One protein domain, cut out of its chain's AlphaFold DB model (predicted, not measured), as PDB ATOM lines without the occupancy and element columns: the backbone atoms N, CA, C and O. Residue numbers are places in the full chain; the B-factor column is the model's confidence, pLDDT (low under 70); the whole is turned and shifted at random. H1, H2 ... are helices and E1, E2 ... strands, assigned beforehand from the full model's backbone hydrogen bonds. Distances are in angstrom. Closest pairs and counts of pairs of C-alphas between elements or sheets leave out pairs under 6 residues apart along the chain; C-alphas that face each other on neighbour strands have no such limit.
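AT A GLANCE: This is residues 4 to 47 of the 372 residues of the protein "Rhomboid family intramembrane serine protease" of Gammaproteobacteria bacterium (UniProt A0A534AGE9). One helix, H1, lies over one face of a small, strongly twisted sheet of three strands, and the other face of the sheet is bare. E1 and E2 form a hairpin, the chain then passes through H1, and E3 comes back into the sheet beside E1. The printed part has 44 residues, with three named strands and one named helix in the order E1, E2, H1, E3; the sheet runs E2, E1, E3, all antiparallel, and the class is mixed, helices and strands. The whole is compact, with a radius of gyration of the C-alphas of 9.6 A, and its C-alphas span 28 by 18 by 14 A, only just elongated.

IN THESE COORDINATES: Find C-alpha 4 at (116.244, 113.535, 140.213); from there E1 runs through residues 4 to 9, 14.7 A from first to last C-alpha. After a tight link of 5 residues, look for E2 in residues 15 to 20, 16.7 A long. Another tight link of 5 residues leads to C-alpha 26 at (124.745, 114.368, 143.334), where H1 begins; it holds residues 26 to 35 and is 14.3 A long. Two residues further on, E3 takes residues 38 to 45, 17.7 A from first to last C-alpha, and ends at C-alpha 45 at (120.622, 108.693, 140.883). E3 bends by 76 degrees at residue 41.

HOW THE PARTS SIT: Begin with the inner strand E1. On its hairpin partner E2 the directions stand at 144 degrees, antiparallel, and you will find N 5 and O 18 2.9 A apart, within hydrogen-bond range, and N 16 and O 7 at 2.8 A. E1 and E3 are antiparallel at 167 degrees, with N 39 and O 8 at 2.8 A and N 4 and O 44 at 2.9 A, both within range. E2 and E3 are the edge strands. H1 is on the sheet at a height of 8.2 A over the sheet. It lies over E1 and E3, and only just not over E2, on which 2 of its C-alphas fall. It runs along the strands, only just, at 28 degrees to E1 on the local plane. The closest C-alphas of H1 and E3 are those of Glu 26 and Val 43, 6.5 A apart; those of H1 and E1 are Val 5 and Gly 33, also 6.5 A. In H1, every O i to N i+4 pair is within hydrogen-bond range. E2, H1 and E3 make a split strand-helix-strand unit, two strands running the same way with a helix between them in the chain and E1 between them in the sheet; its crossover is right-handed. With H1 on one face, helix and sheet form two layers.

THE WHOLE: Look at Lys 11 and Arg 47 for the two C-alphas farthest apart, 30.3 A. The printed part has no cut, and its three links are tight. The mean pLDDT of the printed part is 80.6; residues 14 and 47 are under 70.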
ATOM      1  N   PHE A   4     117.458 112.848 139.799       79.81
ATOM      2  CA  PHE A   4     116.244 113.535 140.213       79.81
ATOM      3  C   PHE A   4     116.488 114.257 141.528       79.81
ATOM      4  O   PHE A   4     117.029 113.667 142.457       79.81
ATOM      5  N   VAL A   5     116.044 115.505 141.600       80.19
ATOM      6  CA  VAL A   5     116.035 116.310 142.818       80.19
ATOM      7  C   VAL A   5     114.594 116.429 143.291       80.19
ATOM      8  O   VAL A   5     113.716 116.812 142.510       80.19
ATOM      9  N   TYR A   6     114.371 116.093 144.556       79.94
ATOM     10  CA  TYR A   6     113.098 116.237 145.247       79.94
ATOM     11  C   TYR A   6     113.241 117.300 146.331       79.94
ATOM     12  O   TYR A   6     114.259 117.363 147.024       79.94
ATOM     13  N   GLY A   7     112.223 118.137 146.477       80.00
ATOM     14  CA  GLY A   7     112.228 119.187 147.483       80.00
ATOM     15  C   GLY A   7     110.938 119.983 147.492       80.00
ATOM     16  O   GLY A   7     109.968 119.605 146.832       80.00
ATOM     17  N   ARG A   8     110.924 121.092 148.228       81.50
ATOM     18  CA  ARG A   8     109.829 122.068 148.176       81.50
ATOM     19  C   ARG A   8     110.271 123.340 147.484       81.50
ATOM     20  O   ARG A   8     111.376 123.810 147.715       81.50
ATOM     21  N   ASP A   9     109.417 123.906 146.645       81.38
ATOM     22  CA  ASP A   9     109.643 125.248 146.120       81.38
ATOM     23  C   ASP A   9     109.586 126.248 147.285       81.38
ATOM     24  O   ASP A   9     108.592 126.318 148.008       81.38
ATOM     25  N   ALA A  10     110.657 127.007 147.500       77.06
ATOM     26  CA  ALA A  10     110.792 127.903 148.645       77.06
ATOM     27  C   ALA A  10     109.811 129.087 148.606       77.06
ATOM     28  O   ALA A  10     109.607 129.750 149.620       77.06
ATOM     29  N   LYS A  11     109.207 129.381 147.446       73.00
ATOM     30  CA  LYS A  11     108.235 130.469 147.286       73.00
ATOM     31  C   LYS A  11     106.803 129.986 147.453       73.00
ATOM     32  O   LYS A  11     105.993 130.720 148.013       73.00
ATOM     33  N   THR A  12     106.475 128.797 146.948       75.00
ATOM     34  CA  THR A  12     105.095 128.277 146.975       75.00
ATOM     35  C   THR A  12     104.856 127.241 148.071       75.00
ATOM     36  O   THR A  12     103.710 126.989 148.436       75.00
ATOM     37  N   GLY A  13     105.917 126.643 148.614       73.94
ATOM     38  CA  GLY A  13     105.858 125.538 149.571       73.94
ATOM     39  C   GLY A  13     105.441 124.197 148.956       73.94
ATOM     40  O   GLY A  13     105.315 123.210 149.684       73.94
ATOM     41  N   GLU A  14     105.220 124.136 147.640       67.75
ATOM     42  CA  GLU A  14     104.784 122.926 146.940       67.75
ATOM     43  C   GLU A  14     105.922 121.918 146.791       67.75
ATOM     44  O   GLU A  14     107.071 122.283 146.549       67.75
ATOM     45  N   VAL A  15     105.599 120.626 146.884       73.75
ATOM     46  CA  VAL A  15     106.567 119.553 146.634       73.75
ATOM     47  C   VAL A  15     106.820 119.440 145.133       73.75
ATOM     48  O   VAL A  15     105.899 119.223 144.349       73.75
ATOM     49  N   VAL A  16     108.085 119.547 144.736       75.62
ATOM     50  CA  VAL A  16     108.519 119.549 143.339       75.62
ATOM     51  C   VAL A  16     109.563 118.464 143.083       75.62
ATOM     52  O   VAL A  16     110.422 118.172 143.914       75.62
ATOM     53  N   LYS A  17     109.494 117.876 141.885       81.31
ATOM     54  CA  LYS A  17     110.479 116.926 141.355       81.31
ATOM     55  C   LYS A  17     111.106 117.510 140.092       81.31
ATOM     56  O   LYS A  17     110.386 117.883 139.165       81.31
ATOM     57  N   ARG A  18     112.438 117.559 140.021       77.69
ATOM     58  CA  ARG A  18     113.177 118.049 138.844       77.69
ATOM     59  C   ARG A  18     114.205 117.038 138.361       77.69
ATOM     60  O   ARG A  18     114.836 116.354 139.158       77.69
ATOM     61  N   PHE A  19     114.354 116.942 137.043       79.12
ATOM     62  CA  PHE A  19     115.296 116.037 136.391       79.12
ATOM     63  C   PHE A  19     116.490 116.810 135.834       79.12
ATOM     64  O   PHE A  19     116.311 117.769 135.084       79.12
ATOM     65  N   PHE A  20     117.700 116.352 136.152       76.88
ATOM     66  CA  PHE A  20     118.950 116.941 135.686       76.88
ATOM     67  C   PHE A  20     119.753 115.897 134.912       76.88
ATOM     68  O   PHE A  20     120.423 115.033 135.485       76.88
ATOM     69  N   SER A  21     119.686 115.970 133.582       75.75
ATOM     70  CA  SER A  21     120.425 115.059 132.699       75.75
ATOM     71  C   SER A  21     121.926 115.361 132.646       75.75
ATOM     72  O   SER A  21     122.709 114.449 132.377       75.75
ATOM     73  N   ALA A  22     122.306 116.617 132.906       74.25
ATOM     74  CA  ALA A  22     123.663 117.137 132.749       74.25
ATOM     75  C   ALA A  22     124.496 117.134 134.043       74.25
ATOM     76  O   ALA A  22     125.706 117.330 133.973       74.25
ATOM     77  N   ALA A  23     123.887 116.898 135.211       78.75
ATOM     78  CA  ALA A  23     124.601 116.911 136.484       78.75
ATOM     79  C   ALA A  23     125.530 115.681 136.603       78.75
ATOM     80  O   ALA A  23     125.050 114.543 136.601       78.75
ATOM     81  N   PRO A  24     126.859 115.863 136.716       73.62
ATOM     82  CA  PRO A  24     127.802 114.750 136.783       73.62
ATOM     83  C   PRO A  24     127.828 114.083 138.166       73.62
ATOM     84  O   PRO A  24     128.168 112.905 138.264       73.62
ATOM     85  N   THR A  25     127.445 114.804 139.225       86.81
ATOM     86  CA  THR A  25     127.455 114.338 140.620       86.81
ATOM     87  C   THR A  25     126.190 114.766 141.364       86.81
ATOM     88  O   THR A  25     125.525 115.730 140.987       86.81
ATOM     89  N   GLU A  26     125.882 114.066 142.457       86.19
ATOM     90  CA  GLU A  26     124.745 114.368 143.334       86.19
ATOM     91  C   GLU A  26     124.852 115.773 143.946       86.19
ATOM     92  O   GLU A  26     123.888 116.535 143.947       86.19
ATOM     93  N   ALA A  27     126.063 116.167 144.358       88.00
ATOM     94  CA  ALA A  27     126.341 117.504 144.872       88.00
ATOM     95  C   ALA A  27     126.069 118.607 143.833       88.00
ATOM     96  O   ALA A  27     125.593 119.679 144.198       88.00
ATOM     97  N   GLN A  28     126.344 118.358 142.545       85.75
ATOM     98  CA  GLN A  28     125.994 119.314 141.492       85.75
ATOM     99  C   GLN A  28     124.476 119.400 141.309       85.75
ATOM    100  O   GLN A  28     123.945 120.502 141.254       85.75
ATOM    101  N   ALA A  29     123.774 118.263 141.287       83.25
ATOM    102  CA  ALA A  29     122.318 118.248 141.157       83.25
ATOM    103  C   ALA A  29     121.623 118.986 142.316       83.25
ATOM    104  O   ALA A  29     120.688 119.749 142.084       83.25
ATOM    105  N   ARG A  30     122.111 118.820 143.555       89.44
ATOM    106  CA  ARG A  30     121.604 119.550 144.727       89.44
ATOM    107  C   ARG A  30     121.795 121.063 144.584       89.44
ATOM    108  O   ARG A  30     120.826 121.798 144.746       89.44
ATOM    109  N   ARG A  31     122.998 121.517 144.205       88.12
ATOM    110  CA  ARG A  31     123.276 122.945 143.952       88.12
ATOM    111  C   ARG A  31     122.379 123.530 142.862       88.12
ATOM    112  O   ARG A  31     121.861 124.627 143.030       88.12
ATOM    113  N   ASP A  32     122.181 122.797 141.768       86.88
ATOM    114  CA  ASP A  32     121.327 123.241 140.662       86.88
ATOM    115  C   ASP A  32     119.848 123.329 141.090       86.88
ATOM    116  O   ASP A  32     119.129 124.231 140.661       86.88
ATOM    117  N   GLY A  33     119.393 122.427 141.967       85.25
ATOM    118  CA  GLY A  33     118.066 122.485 142.586       85.25
ATOM    119  C   GLY A  33     117.891 123.691 143.511       85.25
ATOM    120  O   GLY A  33     116.924 124.440 143.371       85.25
ATOM    121  N   GLU A  34     118.851 123.924 144.408       88.56
ATOM    122  CA  GLU A  34     118.849 125.071 145.328       88.56
ATOM    123  C   GLU A  34     118.887 126.408 144.569       88.56
ATOM    124  O   GLU A  34     118.154 127.336 144.911       88.56
ATOM    125  N   ALA A  35     119.650 126.496 143.472       85.81
ATOM    126  CA  ALA A  35     119.704 127.680 142.608       85.81
ATOM    127  C   ALA A  35     118.355 128.017 141.941       85.81
ATOM    128  O   ALA A  35     118.105 129.173 141.594       85.81
ATOM    129  N   LEU A  36     117.467 127.030 141.784       81.44
ATOM    130  CA  LEU A  36     116.099 127.222 141.297       81.44
ATOM    131  C   LEU A  36     115.106 127.564 142.418       81.44
ATOM    132  O   LEU A  36     113.908 127.666 142.157       81.44
ATOM    133  N   GLY A  37     115.589 127.770 143.646       83.62
ATOM    134  CA  GLY A  37     114.765 128.071 144.809       83.62
ATOM    135  C   GLY A  37     114.054 126.845 145.372       83.62
ATOM    136  O   GLY A  37     112.997 126.997 145.971       83.62
ATOM    137  N   ILE A  38     114.592 125.642 145.162       85.50
ATOM    138  CA  ILE A  38     114.043 124.407 145.724       85.50
ATOM    139  C   ILE A  38     114.812 124.071 147.000       85.50
ATOM    140  O   ILE A  38     116.025 123.883 146.971       85.50
ATOM    141  N   GLU A  39     114.103 123.941 148.113       87.38
ATOM    142  CA  GLU A  39     114.635 123.361 149.338       87.38
ATOM    143  C   GLU A  39     114.778 121.847 149.144       87.38
ATOM    144  O   GLU A  39     113.801 121.095 149.200       87.38
ATOM    145  N   VAL A  40     115.996 121.408 148.825       86.56
ATOM    146  CA  VAL A  40     116.275 120.022 148.441       86.56
ATOM    147  C   VAL A  40     116.236 119.106 149.657       86.56
ATOM    148  O   VAL A  40     117.053 119.225 150.574       86.56
ATOM    149  N   THR A  41     115.330 118.135 149.624       86.31
ATOM    150  CA  THR A  41     115.208 117.098 150.652       86.31
ATOM    151  C   THR A  41     115.952 115.827 150.264       86.31
ATOM    152  O   THR A  41     116.528 115.184 151.132       86.31
ATOM    153  N   ASP A  42     115.967 115.475 148.973       83.19
ATOM    154  CA  ASP A  42     116.556 114.219 148.499       83.19
ATOM    155  C   ASP A  42     117.065 114.326 147.049       83.19
ATOM    156  O   ASP A  42     116.517 115.082 146.236       83.19
ATOM    157  N   VAL A  43     118.104 113.556 146.713       84.19
ATOM    158  CA  VAL A  43     118.675 113.472 145.363       84.19
ATOM    159  C   VAL A  43     118.934 112.014 145.001       84.19
ATOM    160  O   VAL A  43     119.778 111.342 145.579       84.19
ATOM    161  N   VAL A  44     118.247 111.527 143.969       81.69
ATOM    162  CA  VAL A  44     118.294 110.114 143.575       81.69
ATOM    163  C   VAL A  44     118.986 109.961 142.226       81.69
ATOM    164  O   VAL A  44     118.631 110.624 141.246       81.69
ATOM    165  N   ARG A  45     119.971 109.057 142.148       79.94
ATOM    166  CA  ARG A  45     120.622 108.693 140.883       79.94
ATOM    167  C   ARG A  45     119.666 107.866 140.021       79.94
ATOM    168  O   ARG A  45     119.135 106.854 140.460       79.94
ATOM    169  N   CYS A  46     119.499 108.282 138.773       73.00
ATOM    170  CA  CYS A  46     118.552 107.685 137.840       73.00
ATOM    171  C   CYS A  46     119.082 106.350 137.281       73.00
ATOM    172  O   CYS A  46     120.233 106.283 136.829       73.00
ATOM    173  N   ARG A  47     118.247 105.301 137.292       62.94
ATOM    174  CA  ARG A  47     118.539 104.030 136.606       62.94
ATOM    175  C   ARG A  47     118.213 104.128 135.108       62.94
ATOM    176  O   ARG A  47     117.511 105.036 134.663       62.94
TER     177      ARG A  47